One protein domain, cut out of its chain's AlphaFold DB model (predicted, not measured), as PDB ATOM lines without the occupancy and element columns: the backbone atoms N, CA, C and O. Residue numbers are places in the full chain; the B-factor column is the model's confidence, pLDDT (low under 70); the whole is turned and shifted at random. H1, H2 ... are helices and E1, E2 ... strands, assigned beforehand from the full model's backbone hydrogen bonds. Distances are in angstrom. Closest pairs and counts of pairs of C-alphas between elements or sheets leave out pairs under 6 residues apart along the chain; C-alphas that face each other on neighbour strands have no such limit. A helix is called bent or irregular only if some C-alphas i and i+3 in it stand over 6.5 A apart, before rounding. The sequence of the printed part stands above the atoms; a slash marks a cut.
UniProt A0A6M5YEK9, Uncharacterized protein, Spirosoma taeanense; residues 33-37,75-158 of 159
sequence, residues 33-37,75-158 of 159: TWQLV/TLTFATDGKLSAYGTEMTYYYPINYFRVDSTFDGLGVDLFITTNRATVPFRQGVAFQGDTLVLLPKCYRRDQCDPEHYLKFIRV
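AT A GLANCE: This is residues 33 to 37 and 75 to 158 of the 159 residues of an uncharacterized protein of Spirosoma taeanense (UniProt A0A6M5YEK9). One antiparallel sheet of eight strands curls round into a small, nearly closed barrel, its edge strands E3 and E4 coming close to each other where Leu 84 meets Tyr 99. The long E5 and E6 hairpin makes much of the length, and the short helix H1 packs on E3 and E2. The printed part has 89 residues, with eight named strands and one named helix in the order E1 E2 E3 H1 E4 E5 E6 E7 E8; the sheet's order is E3 E2 E1 E8 E7 E6 E5 E4, and the class is mostly strand. The whole is compact, with a radius of gyration of the C-alphas of 12.7 A and spans of 34 by 30 by 24 A.

HOW THE PARTS SIT: Begin at one edge with the hairpin of E3, residues 84 to 87, and E2, residues 75 to 78, where N 77 and O 85 are 2.8 A apart. Next comes E1, residues 33 to 37, with N 34 and O 76 at 2.8 A. Beside E1 look for E8, residues 152 to 157, with N 35 and O 156 at 2.8 A. E7, residues 134 to 140, follows with N 137 and O 153 at 2.8 A, then E6, residues 120 to 131, with N 136 and O 129 at 2.8 A. E5, residues 108 to 117, has N 113 and O 124 at 2.8 A, and the other edge strand, E4, residues 97 to 106, has N 112 and O 101 at 2.8 A. E4 to E8 form a meander, each strand the antiparallel neighbour of the one before. The strongly twisted sheet is a folded sheet, bent back into two leaves: E3 E2 E1 face E7 E6 E5 E4, with E8 as the hinge. The closest C-alphas of E3 and E4, those of Leu 84 and Tyr 99, are 5.0 A apart. H1, residues 89 to 94, is on the sheet at a height of 7.4 A, only just over E2, on which 3 of its C-alphas fall, and runs along the strands at 7 degrees to E2 on the local plane. H1 is irregular, C-alphas 90 and 93 being 7.8 A apart; 0 of 2 O i to N i+4 pairs and 1 of 3 O i to N i+3 pairs are within hydrogen-bond range.

IN THESE COORDINATES: Find C-alpha 120 at (242.034, 191.866, 209.963); from there E6 runs 34.2 A to C-alpha 131 at (241.682, 223.337, 196.650). E5 measures 28.1 A, E4 22.4 A and E7 18.9 A. E8 ends at C-alpha 157, (238.743, 223.190, 206.794).

THE WHOLE: The two C-alphas farthest apart, those of Asn 118 and Gly 132, are 38.0 A apart. Residues 38 to 74 are not printed, and C-alphas 37 and 75 are 9.6 A apart across this cut. The link from E7 to E8 is long, with 11 residues. Confidence is under 70 at residues 104 to 108 and 140 to 149.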
ATOM      1  N   THR A  33     240.865 219.115 210.974       94.69
ATOM      2  CA  THR A  33     239.422 218.881 211.038       94.69
ATOM      3  C   THR A  33     238.732 219.510 209.835       94.69
ATOM      4  O   THR A  33     238.970 220.665 209.483       94.69
ATOM      5  N   TRP A  34     237.852 218.734 209.216       94.81
ATOM      6  CA  TRP A  34     237.128 219.077 208.002       94.81
ATOM      7  C   TRP A  34     235.637 218.962 208.248       94.81
ATOM      8  O   TRP A  34     235.174 217.932 208.728       94.81
ATOM      9  N   GLN A  35     234.880 219.993 207.896       95.19
ATOM     10  CA  GLN A  35     233.430 220.036 208.032       95.19
ATOM     11  C   GLN A  35     232.753 219.760 206.694       95.19
ATOM     12  O   GLN A  35     233.038 220.433 205.706       95.19
ATOM     13  N   LEU A  36     231.833 218.796 206.661       94.75
ATOM     14  CA  LEU A  36     231.037 218.477 205.482       94.75
ATOM     15  C   LEU A  36     230.125 219.659 205.148       94.75
ATOM     16  O   LEU A  36     229.322 220.086 205.975       94.75
ATOM     17  N   VAL A  37     230.211 220.137 203.911       93.94
ATOM     18  CA  VAL A  37     229.363 221.225 203.398       93.94
ATOM     19  C   VAL A  37     228.458 220.768 202.272       93.94
ATOM     20  O   VAL A  37     227.391 221.342 202.065       93.94
ATOM     21  N   THR A  75     231.834 216.162 210.773       94.62
ATOM     22  CA  THR A  75     233.281 216.368 210.651       94.62
ATOM     23  C   THR A  75     234.069 215.082 210.494       94.62
ATOM     24  O   THR A  75     233.702 214.041 211.035       94.62
ATOM     25  N   LEU A  76     235.175 215.197 209.760       94.25
ATOM     26  CA  LEU A  76     236.256 214.223 209.707       94.25
ATOM     27  C   LEU A  76     237.539 214.894 210.179       94.25
ATOM     28  O   LEU A  76     237.885 215.972 209.700       94.25
ATOM     29  N   THR A  77     238.252 214.261 211.103       95.00
ATOM     30  CA  THR A  77     239.547 214.745 211.582       95.00
ATOM     31  C   THR A  77     240.633 213.751 211.226       95.00
ATOM     32  O   THR A  77     240.625 212.616 211.696       95.00
ATOM     33  N   PHE A  78     241.580 214.210 210.414       92.00
ATOM     34  CA  PHE A  78     242.795 213.489 210.057       92.00
ATOM     35  C   PHE A  78     243.908 213.961 210.994       92.00
ATOM     36  O   PHE A  78     244.481 215.037 210.804       92.00
ATOM     37  N   ALA A  79     244.179 213.199 212.049       91.44
ATOM     38  CA  ALA A  79     245.213 213.544 213.014       91.44
ATOM     39  C   ALA A  79     246.622 213.310 212.441       91.44
ATOM     40  O   ALA A  79     246.832 212.481 211.555       91.44
ATOM     41  N   THR A  80     247.613 214.035 212.959       89.62
ATOM     42  CA  THR A  80     249.021 213.904 212.539       89.62
ATOM     43  C   THR A  80     249.629 212.552 212.910       89.62
ATOM     44  O   THR A  80     250.603 212.134 212.299       89.62
ATOM     45  N   ASP A  81     249.048 211.846 213.883       87.19
ATOM     46  CA  ASP A  81     249.412 210.471 214.245       87.19
ATOM     47  C   ASP A  81     248.724 209.419 213.358       87.19
ATOM     48  O   ASP A  81     248.771 208.232 213.669       87.19
ATOM     49  N   GLY A  82     248.054 209.860 212.286       87.38
ATOM     50  CA  GLY A  82     247.361 209.037 211.304       87.38
ATOM     51  C   GLY A  82     246.083 208.364 211.805       87.38
ATOM     52  O   GLY A  82     245.587 207.438 211.159       87.38
ATOM     53  N   LYS A  83     245.523 208.822 212.930       89.38
ATOM     54  CA  LYS A  83     244.162 208.459 213.335       89.38
ATOM     55  C   LYS A  83     243.120 209.244 212.551       89.38
ATOM     56  O   LYS A  83     243.286 210.436 212.286       89.38
ATOM     57  N   LEU A  84     242.022 208.575 212.227       90.75
ATOM     58  CA  LEU A  84     240.823 209.203 211.691       90.75
ATOM     59  C   LEU A  84     239.753 209.223 212.782       90.75
ATOM     60  O   LEU A  84     239.516 208.213 213.439       90.75
ATOM     61  N   SER A  85     239.090 210.361 212.963       93.44
ATOM     62  CA  SER A  85     237.864 210.435 213.754       93.44
ATOM     63  C   SER A  85     236.749 211.102 212.965       93.44
ATOM     64  O   SER A  85     236.984 211.944 212.097       93.44
ATOM     65  N   ALA A  86     235.522 210.685 213.252       94.00
ATOM     66  CA  ALA A  86     234.325 211.078 212.532       94.00
ATOM     67  C   ALA A  86     233.237 211.483 213.525       94.00
ATOM     68  O   ALA A  86     233.048 210.823 214.546       94.00
ATOM     69  N   TYR A  87     232.509 212.555 213.223       93.88
ATOM     70  CA  TYR A  87     231.418 213.039 214.062       93.88
ATOM     71  C   TYR A  87     230.222 213.463 213.215       93.88
ATOM     72  O   TYR A  87     230.374 214.189 212.234       93.88
ATOM     73  N   GLY A  88     229.030 213.060 213.650       91.69
ATOM     74  CA  GLY A  88     227.761 213.456 213.056       91.69
ATOM     75  C   GLY A  88     227.097 212.347 212.235       91.69
ATOM     76  O   GLY A  88     227.726 211.413 211.743       91.69
ATOM     77  N   THR A  89     225.776 212.448 212.100       89.19
ATOM     78  CA  THR A  89     224.908 211.428 211.489       89.19
ATOM     79  C   THR A  89     225.219 211.106 210.029       89.19
ATOM     80  O   THR A  89     224.910 210.013 209.569       89.19
ATOM     81  N   GLU A  90     225.820 212.035 209.292       87.69
ATOM     82  CA  GLU A  90     226.190 211.842 207.888       87.69
ATOM     83  C   GLU A  90     227.564 211.169 207.748       87.69
ATOM     84  O   GLU A  90     227.936 210.761 206.650       87.69
ATOM     85  N   MET A  91     228.319 211.045 208.847       89.75
ATOM     86  CA  MET A  91     229.677 210.492 208.889       89.75
ATOM     87  C   MET A  91     229.731 209.024 209.337       89.75
ATOM     88  O   MET A  91     230.820 208.476 209.492       89.75
ATOM     89  N   THR A  92     228.588 208.363 209.534       88.56
ATOM     90  CA  THR A  92     228.499 206.997 210.092       88.56
ATOM     91  C   THR A  92     229.313 205.958 209.323       88.56
ATOM     92  O   THR A  92     229.866 205.043 209.930       88.56
ATOM     93  N   TYR A  93     229.460 206.128 208.005       86.31
ATOM     94  CA  TYR A  93     230.329 205.295 207.169       86.31
ATOM     95  C   TYR A  93     231.789 205.269 207.655       86.31
ATOM     96  O   TYR A  93     232.469 204.259 207.500       86.31
ATOM     97  N   TYR A  94     232.260 206.360 208.268       89.44
ATOM     98  CA  TYR A  94     233.639 206.510 208.729       89.44
ATOM     99  C   TYR A  94     233.865 206.063 210.176       89.44
ATOM    100  O   TYR A  94     235.008 205.955 210.602       89.44
ATOM    101  N   TYR A  95     232.810 205.745 210.931       89.69
ATOM    102  CA  TYR A  95     232.925 205.302 212.326       89.69
ATOM    103  C   TYR A  95     233.798 204.052 212.543       89.69
ATOM    104  O   TYR A  95     234.514 204.018 213.540       89.69
ATOM    105  N   PRO A  96     233.797 203.027 211.665       87.44
ATOM    106  CA  PRO A  96     234.676 201.870 211.839       87.44
ATOM    107  C   PRO A  96     236.120 202.104 211.349       87.44
ATOM    108  O   PRO A  96     236.937 201.183 211.406       87.44
ATOM    109  N   ILE A  97     236.441 203.295 210.830       88.50
ATOM    110  CA  ILE A  97     237.748 203.627 210.258       88.50
ATOM    111  C   ILE A  97     238.552 204.400 211.295       88.50
ATOM    112  O   ILE A  97     238.308 205.577 211.538       88.50
ATOM    113  N   ASN A  98     239.547 203.741 211.876       86.75
ATOM    114  CA  ASN A  98     240.333 204.336 212.958       86.75
ATOM    115  C   ASN A  98     241.627 204.981 212.467       86.75
ATOM    116  O   ASN A  98     242.209 205.802 213.174       86.75
ATOM    117  N   TYR A  99     242.090 204.608 211.275       88.69
ATOM    118  CA  TYR A  99     243.374 205.059 210.768       88.69
ATOM    119  C   TYR A  99     243.336 205.386 209.284       88.69
ATOM    120  O   TYR A  99     242.550 204.821 208.521       88.69
ATOM    121  N   PHE A 100     244.252 206.256 208.876       87.56
ATOM    122  CA  PHE A 100     244.494 206.581 207.483       87.56
ATOM    123  C   PHE A 100     245.991 206.627 207.175       87.56
ATOM    124  O   PHE A 100     246.825 206.806 208.059       87.56
ATOM    125  N   ARG A 101     246.338 206.491 205.900       86.38
ATOM    126  CA  ARG A 101     247.659 206.814 205.360       86.38
ATOM    127  C   ARG A 101     247.471 207.618 204.094       86.38
ATOM    128  O   ARG A 101     246.565 207.334 203.319       86.38
ATOM    129  N   VAL A 102     248.326 208.603 203.881       83.12
ATOM    130  CA  VAL A 102     248.366 209.306 202.601       83.12
ATOM    131  C   VAL A 102     249.233 208.486 201.659       83.12
ATOM    132  O   VAL A 102     250.339 208.096 202.027       83.12
ATOM    133  N   ASP A 103     248.719 208.212 200.464       75.94
ATOM    134  CA  ASP A 103     249.489 207.586 199.398       75.94
ATOM    135  C   ASP A 103     249.660 208.570 198.238       75.94
ATOM    136  O   ASP A 103     248.686 209.075 197.675       75.94
ATOM    137  N   SER A 104     250.919 208.843 197.902       67.06
ATOM    138  CA  SER A 104     251.346 209.705 196.799       67.06
ATOM    139  C   SER A 104     251.979 208.920 195.644       67.06
ATOM    140  O   SER A 104     252.571 209.524 194.756       67.06
ATOM    141  N   THR A 105     251.936 207.584 195.668       62.91
ATOM    142  CA  THR A 105     252.620 206.719 194.687       62.91
ATOM    143  C   THR A 105     251.889 206.575 193.349       62.91
ATOM    144  O   THR A 105     252.332 205.817 192.486       62.91
ATOM    145  N   PHE A 106     250.784 207.294 193.141       49.34
ATOM    146  CA  PHE A 106     250.015 207.255 191.899       49.34
ATOM    147  C   PHE A 106     249.753 208.662 191.332       49.34
ATOM    148  O   PHE A 106     250.120 209.630 191.988       49.34
ATOM    149  N   ASP A 107     249.164 208.782 190.130       57.22
ATOM    150  CA  ASP A 107     248.899 210.024 189.356       57.22
ATOM    151  C   ASP A 107     247.949 211.046 190.054       57.22
ATOM    152  O   ASP A 107     247.163 211.747 189.418       57.22
ATOM    153  N   GLY A 108     247.982 211.124 191.386       63.25
ATOM    154  CA  GLY A 108     247.214 211.998 192.262       63.25
ATOM    155  C   GLY A 108     247.474 211.684 193.744       63.25
ATOM    156  O   GLY A 108     248.172 210.730 194.086       63.25
ATOM    157  N   LEU A 109     246.897 212.486 194.644       71.62
ATOM    158  CA  LEU A 109     246.919 212.194 196.081       71.62
ATOM    159  C   LEU A 109     245.747 211.265 196.436       71.62
ATOM    160  O   LEU A 109     244.608 211.511 196.035       71.62
ATOM    161  N   GLY A 110     246.011 210.213 197.206       77.88
ATOM    162  CA  GLY A 110     244.992 209.330 197.772       77.88
ATOM    163  C   GLY A 110     245.110 209.239 199.289       77.88
ATOM    164  O   GLY A 110     246.170 209.504 199.860       77.88
ATOM    165  N   VAL A 111     244.029 208.828 199.946       80.88
ATOM    166  CA  VAL A 111     244.084 208.340 201.327       80.88
ATOM    167  C   VAL A 111     243.685 206.873 201.353       80.88
ATOM    168  O   VAL A 111     242.625 206.486 200.864       80.88
ATOM    169  N   ASP A 112     244.549 206.042 201.913       83.62
ATOM    170  CA  ASP A 112     244.198 204.687 202.303       83.62
ATOM    171  C   ASP A 112     243.563 204.758 203.686       83.62
ATOM    172  O   ASP A 112     244.172 205.227 204.644       83.62
ATOM    173  N   LEU A 113     242.318 204.318 203.779       83.94
ATOM    174  CA  LEU A 113     241.522 204.307 204.990       83.94
ATOM    175  C   LEU A 113     241.427 202.871 205.493       83.94
ATOM    176  O   LEU A 113     241.103 201.950 204.744       83.94
ATOM    177  N   PHE A 114     241.754 202.661 206.761       82.00
ATOM    178  CA  PHE A 114     241.933 201.325 207.310       82.00
ATOM    179  C   PHE A 114     240.755 200.969 208.202       82.00
ATOM    180  O   PHE A 114     240.533 201.581 209.250       82.00
ATOM    181  N   ILE A 115     240.010 199.952 207.773       80.19
ATOM    182  CA  ILE A 115     238.927 199.355 208.548       80.19
ATOM    183  C   ILE A 115     239.486 198.128 209.258       80.19
ATOM    184  O   ILE A 115     240.102 197.263 208.630       80.19
ATOM    185  N   THR A 116     239.243 198.038 210.563       73.50
ATOM    186  CA  THR A 116     239.612 196.865 211.358       73.50
ATOM    187  C   THR A 116     238.357 196.062 211.680       73.50
ATOM    188  O   THR A 116     237.537 196.478 212.494       73.50
ATOM    189  N   THR A 117     238.202 194.898 211.052       71.31
ATOM    190  CA  THR A 117     237.107 193.954 211.323       71.31
ATOM    191  C   THR A 117     237.675 192.546 211.454       71.31
ATOM    192  O   THR A 117     238.622 192.181 210.767       71.31
ATOM    193  N   ASN A 118     237.130 191.739 212.371       72.12
ATOM    194  CA  ASN A 118     237.528 190.335 212.557       72.12
ATOM    195  C   ASN A 118     239.051 190.114 212.688       72.12
ATOM    196  O   ASN A 118     239.597 189.177 212.113       72.12
ATOM    197  N   ARG A 119     239.744 190.989 213.436       75.00
ATOM    198  CA  ARG A 119     241.216 190.991 213.621       75.00
ATOM    199  C   ARG A 119     242.037 191.194 212.335       75.00
ATOM    200  O   ARG A 119     243.261 191.155 212.395       75.00
ATOM    201  N   ALA A 120     241.392 191.463 211.203       74.12
ATOM    202  CA  ALA A 120     242.034 191.866 209.963       74.12
ATOM    203  C   ALA A 120     241.941 193.388 209.801       74.12
ATOM    204  O   ALA A 120     240.934 194.008 210.144       74.12
ATOM    205  N   THR A 121     243.001 193.991 209.270       78.19
ATOM    206  CA  THR A 121     242.999 195.401 208.871       78.19
ATOM    207  C   THR A 121     243.050 195.454 207.355       78.19
ATOM    208  O   THR A 121     244.031 195.017 206.756       78.19
ATOM    209  N   VAL A 122     241.984 195.963 206.742       79.81
ATOM    210  CA  VAL A 122     241.860 196.039 205.285       79.81
ATOM    211  C   VAL A 122     241.937 197.508 204.868       79.81
ATOM    212  O   VAL A 122     241.123 198.306 205.346       79.81
ATOM    213  N   PRO A 123     242.899 197.894 204.007       79.31
ATOM    214  CA  PRO A 123     242.897 199.218 203.413       79.31
ATOM    215  C   PRO A 123     241.778 199.314 202.379       79.31
ATOM    216  O   PRO A 123     241.603 198.425 201.543       79.31
ATOM    217  N   PHE A 124     241.060 200.426 202.383       78.12
ATOM    218  CA  PHE A 124     240.321 200.870 201.217       78.12
ATOM    219  C   PHE A 124     240.860 202.223 200.778       78.12
ATOM    220  O   PHE A 124     241.006 203.149 201.573       78.12
ATOM    221  N   ARG A 125     241.161 202.328 199.490       79.62
ATOM    222  CA  ARG A 125     241.660 203.564 198.913       79.62
ATOM    223  C   ARG A 125     240.509 204.491 198.573       79.62
ATOM    224  O   ARG A 125     239.542 204.076 197.929       79.62
ATOM    225  N   GLN A 126     240.657 205.752 198.949       80.50
ATOM    226  CA  GLN A 126     239.763 206.826 198.566       80.50
ATOM    227  C   GLN A 126     240.564 207.935 197.884       80.50
ATOM    228  O   GLN A 126     241.574 208.411 198.407       80.50
ATOM    229  N   GLY A 127     240.135 208.318 196.681       79.38
ATOM    230  CA  GLY A 127     240.731 209.445 195.971       79.38
ATOM    231  C   GLY A 127     240.423 210.751 196.695       79.38
ATOM    232  O   GLY A 127     239.322 210.922 197.229       79.38
ATOM    233  N   VAL A 128     241.382 211.674 196.709       83.62
ATOM    234  CA  VAL A 128     241.202 212.983 197.338       83.62
ATOM    235  C   VAL A 128     241.630 214.101 196.402       83.62
ATOM    236  O   VAL A 128     242.611 213.985 195.672       83.62
ATOM    237  N   ALA A 129     240.893 215.204 196.439       83.94
ATOM    238  CA  ALA A 129     241.253 216.429 195.744       83.94
ATOM    239  C   ALA A 129     241.243 217.604 196.722       83.94
ATOM    240  O   ALA A 129     240.377 217.692 197.595       83.94
ATOM    241  N   PHE A 130     242.206 218.511 196.560       81.88
ATOM    242  CA  PHE A 130     242.370 219.684 197.415       81.88
ATOM    243  C   PHE A 130     242.314 220.964 196.599       81.88
ATOM    244  O   PHE A 130     242.920 221.061 195.533       81.88
ATOM    245  N   GLN A 131     241.647 221.971 197.154       83.94
ATOM    246  CA  GLN A 131     241.682 223.337 196.650       83.94
ATOM    247  C   GLN A 131     241.635 224.309 197.832       83.94
ATOM    248  O   GLN A 131     240.564 224.634 198.347       83.94
ATOM    249  N   GLY A 132     242.808 224.751 198.293       86.94
ATOM    250  CA  GLY A 132     242.934 225.590 199.489       86.94
ATOM    251  C   GLY A 132     242.351 224.903 200.728       86.94
ATOM    252  O   GLY A 132     242.735 223.786 201.060       86.94
ATOM    253  N   ASP A 133     241.378 225.556 201.367       91.56
ATOM    254  CA  ASP A 133     240.640 225.028 202.525       91.56
ATOM    255  C   ASP A 133     239.513 224.053 202.135       91.56
ATOM    256  O   ASP A 133     238.667 223.739 202.966       91.56
ATOM    257  N   THR A 134     239.470 223.569 200.891       91.00
ATOM    258  CA  THR A 134     238.481 222.583 200.433       91.00
ATOM    259  C   THR A 134     239.120 221.213 200.257       91.00
ATOM    260  O   THR A 134     240.103 221.075 199.526       91.00
ATOM    261  N   LEU A 135     238.506 220.199 200.865       91.12
ATOM    262  CA  LEU A 135     238.796 218.783 200.648       91.12
ATOM    263  C   LEU A 135     237.604 218.138 199.942       91.12
ATOM    264  O   LEU A 135     236.468 218.271 200.394       91.12
ATOM    265  N   VAL A 136     237.853 217.398 198.869       90.38
ATOM    266  CA  VAL A 136     236.856 216.531 198.238       90.38
ATOM    267  C   VAL A 136     237.308 215.091 198.389       90.38
ATOM    268  O   VAL A 136     238.354 214.706 197.866       90.38
ATOM    269  N   LEU A 137     236.506 214.298 199.097       88.44
ATOM    270  CA  LEU A 137     236.622 212.850 199.090       88.44
ATOM    271  C   LEU A 137     235.823 212.323 197.900       88.44
ATOM    272  O   LEU A 137     234.591 212.415 197.866       88.44
ATOM    273  N   LEU A 138     236.547 211.790 196.923       81.75
ATOM    274  CA  LEU A 138     235.975 211.092 195.781       81.75
ATOM    275  C   LEU A 138     235.419 209.741 196.259       81.75
ATOM    276  O   LEU A 138     235.765 209.274 197.353       81.75
ATOM    277  N   PRO A 139     234.524 209.097 195.507       73.00
ATOM    278  CA  PRO A 139     233.988 207.818 195.921       73.00
ATOM    279  C   PRO A 139     235.056 206.743 195.777       73.00
ATOM    280  O   PRO A 139     236.136 206.952 195.215       73.00
ATOM    281  N   LYS A 140     234.736 205.556 196.288       65.19
ATOM    282  CA  LYS A 140     235.587 204.384 196.138       65.19
ATOM    283  C   LYS A 140     235.820 204.118 194.649       65.19
ATOM    284  O   LYS A 140     234.892 203.786 193.917       65.19
ATOM    285  N   CYS A 141     237.066 204.261 194.214       58.56
ATOM    286  CA  CYS A 141     237.465 203.902 192.864       58.56
ATOM    287  C   CYS A 141     237.590 202.379 192.792       58.56
ATOM    288  O   CYS A 141     238.335 201.776 193.568       58.56
ATOM    289  N   TYR A 142     236.847 201.745 191.885       55.59
ATOM    290  CA  TYR A 142     236.941 200.296 191.678       55.59
ATOM    291  C   TYR A 142     238.174 199.933 190.842       55.59
ATOM    292  O   TYR A 142     238.732 198.849 191.003       55.59
ATOM    293  N   ARG A 143     238.626 200.860 189.986       55.81
ATOM    294  CA  ARG A 143     239.887 200.804 189.236       55.81
ATOM    295  C   ARG A 143     240.515 202.192 189.130       55.81
ATOM    296  O   ARG A 143     239.865 203.200 189.394       55.81
ATOM    297  N   ARG A 144     241.787 202.209 188.728       52.59
ATOM    298  CA  ARG A 144     242.651 203.386 188.528       52.59
ATOM    299  C   ARG A 144     242.020 204.478 187.643       52.59
ATOM    300  O   ARG A 144     242.311 205.649 187.830       52.59
ATOM    301  N   ASP A 145     241.152 204.077 186.722       55.75
ATOM    302  CA  ASP A 145     240.448 204.876 185.713       55.75
ATOM    303  C   ASP A 145     238.919 204.903 185.914       55.75
ATOM    304  O   ASP A 145     238.196 205.522 185.138       55.75
ATOM    305  N   GLN A 146     238.413 204.236 186.956       56.41
ATOM    306  CA  GLN A 146     236.984 204.039 187.187       56.41
ATOM    307  C   GLN A 146     236.612 204.466 188.608       56.41
ATOM    308  O   GLN A 146     236.301 203.654 189.489       56.41
ATOM    309  N   CYS A 147     236.679 205.775 188.817       61.22
ATOM    310  CA  CYS A 147     236.013 206.464 189.913       61.22
ATOM    311  C   CYS A 147     234.705 207.028 189.355       61.22
ATOM    312  O   CYS A 147     234.700 207.549 188.246       61.22
ATOM    313  N   ASP A 148     233.607 206.931 190.094       62.72
ATOM    314  CA  ASP A 148     232.360 207.587 189.702       62.72
ATOM    315  C   ASP A 148     232.445 209.077 190.087       62.72
ATOM    316  O   ASP A 148     232.299 209.399 191.259       62.72
ATOM    317  N   PRO A 149     232.723 210.023 189.175       61.88
ATOM    318  CA  PRO A 149     232.929 211.421 189.560       61.88
ATOM    319  C   PRO A 149     231.665 212.072 190.145       61.88
ATOM    320  O   PRO A 149     231.730 213.165 190.710       61.88
ATOM    321  N   GLU A 150     230.506 211.428 190.004       70.06
ATOM    322  CA  GLU A 150     229.228 211.982 190.417       70.06
ATOM    323  C   GLU A 150     228.907 211.730 191.895       70.06
ATOM    324  O   GLU A 150     228.042 212.411 192.447       70.06
ATOM    325  N   HIS A 151     229.628 210.834 192.576       81.00
ATOM    326  CA  HIS A 151     229.523 210.644 194.024       81.00
ATOM    327  C   HIS A 151     230.671 211.343 194.749       81.00
ATOM    328  O   HIS A 151     231.829 211.013 194.542       81.00
ATOM    329  N   TYR A 152     230.392 212.280 195.653       87.12
ATOM    330  CA  TYR A 152     231.465 212.882 196.449       87.12
ATOM    331  C   TYR A 152     230.982 213.417 197.788       87.12
ATOM    332  O   TYR A 152     229.798 213.709 197.988       87.12
ATOM    333  N   LEU A 153     231.945 213.608 198.688       91.25
ATOM    334  CA  LEU A 153     231.797 214.416 199.890       91.25
ATOM    335  C   LEU A 153     232.760 215.595 199.810       91.25
ATOM    336  O   LEU A 153     233.962 215.415 199.625       91.25
ATOM    337  N   LYS A 154     232.232 216.804 199.955       93.00
ATOM    338  CA  LYS A 154     233.001 218.041 199.948       93.00
ATOM    339  C   LYS A 154     232.998 218.643 201.340       93.00
ATOM    340  O   LYS A 154     231.947 218.831 201.958       93.00
ATOM    341  N   PHE A 155     234.190 218.994 201.786       94.19
ATOM    342  CA  PHE A 155     234.457 219.533 203.099       94.19
ATOM    343  C   PHE A 155     235.193 220.862 203.013       94.19
ATOM    344  O   PHE A 155     235.922 221.118 202.053       94.19
ATOM    345  N   ILE A 156     235.038 221.668 204.057       94.25
ATOM    346  CA  ILE A 156     235.852 222.854 204.310       94.25
ATOM    347  C   ILE A 156     236.682 222.655 205.575       94.25
ATOM    348  O   ILE A 156     236.239 221.995 206.514       94.25
ATOM    349  N   ARG A 157     237.886 223.218 205.610       93.19
ATOM    350  CA  ARG A 157     238.743 223.190 206.794       93.19
ATOM    351  C   ARG A 157     238.089 223.976 207.933       93.19
ATOM    352  O   ARG A 157     237.661 225.113 207.737       93.19
ATOM    353  N   VAL A 158     238.035 223.375 209.117       92.12
ATOM    354  CA  VAL A 158     237.656 224.066 210.355       92.12
ATOM    355  C   VAL A 158     238.875 224.847 210.849       92.12
ATOM    356  O   VAL A 158     239.979 224.299 210.881       92.12
TER     357      VAL A 158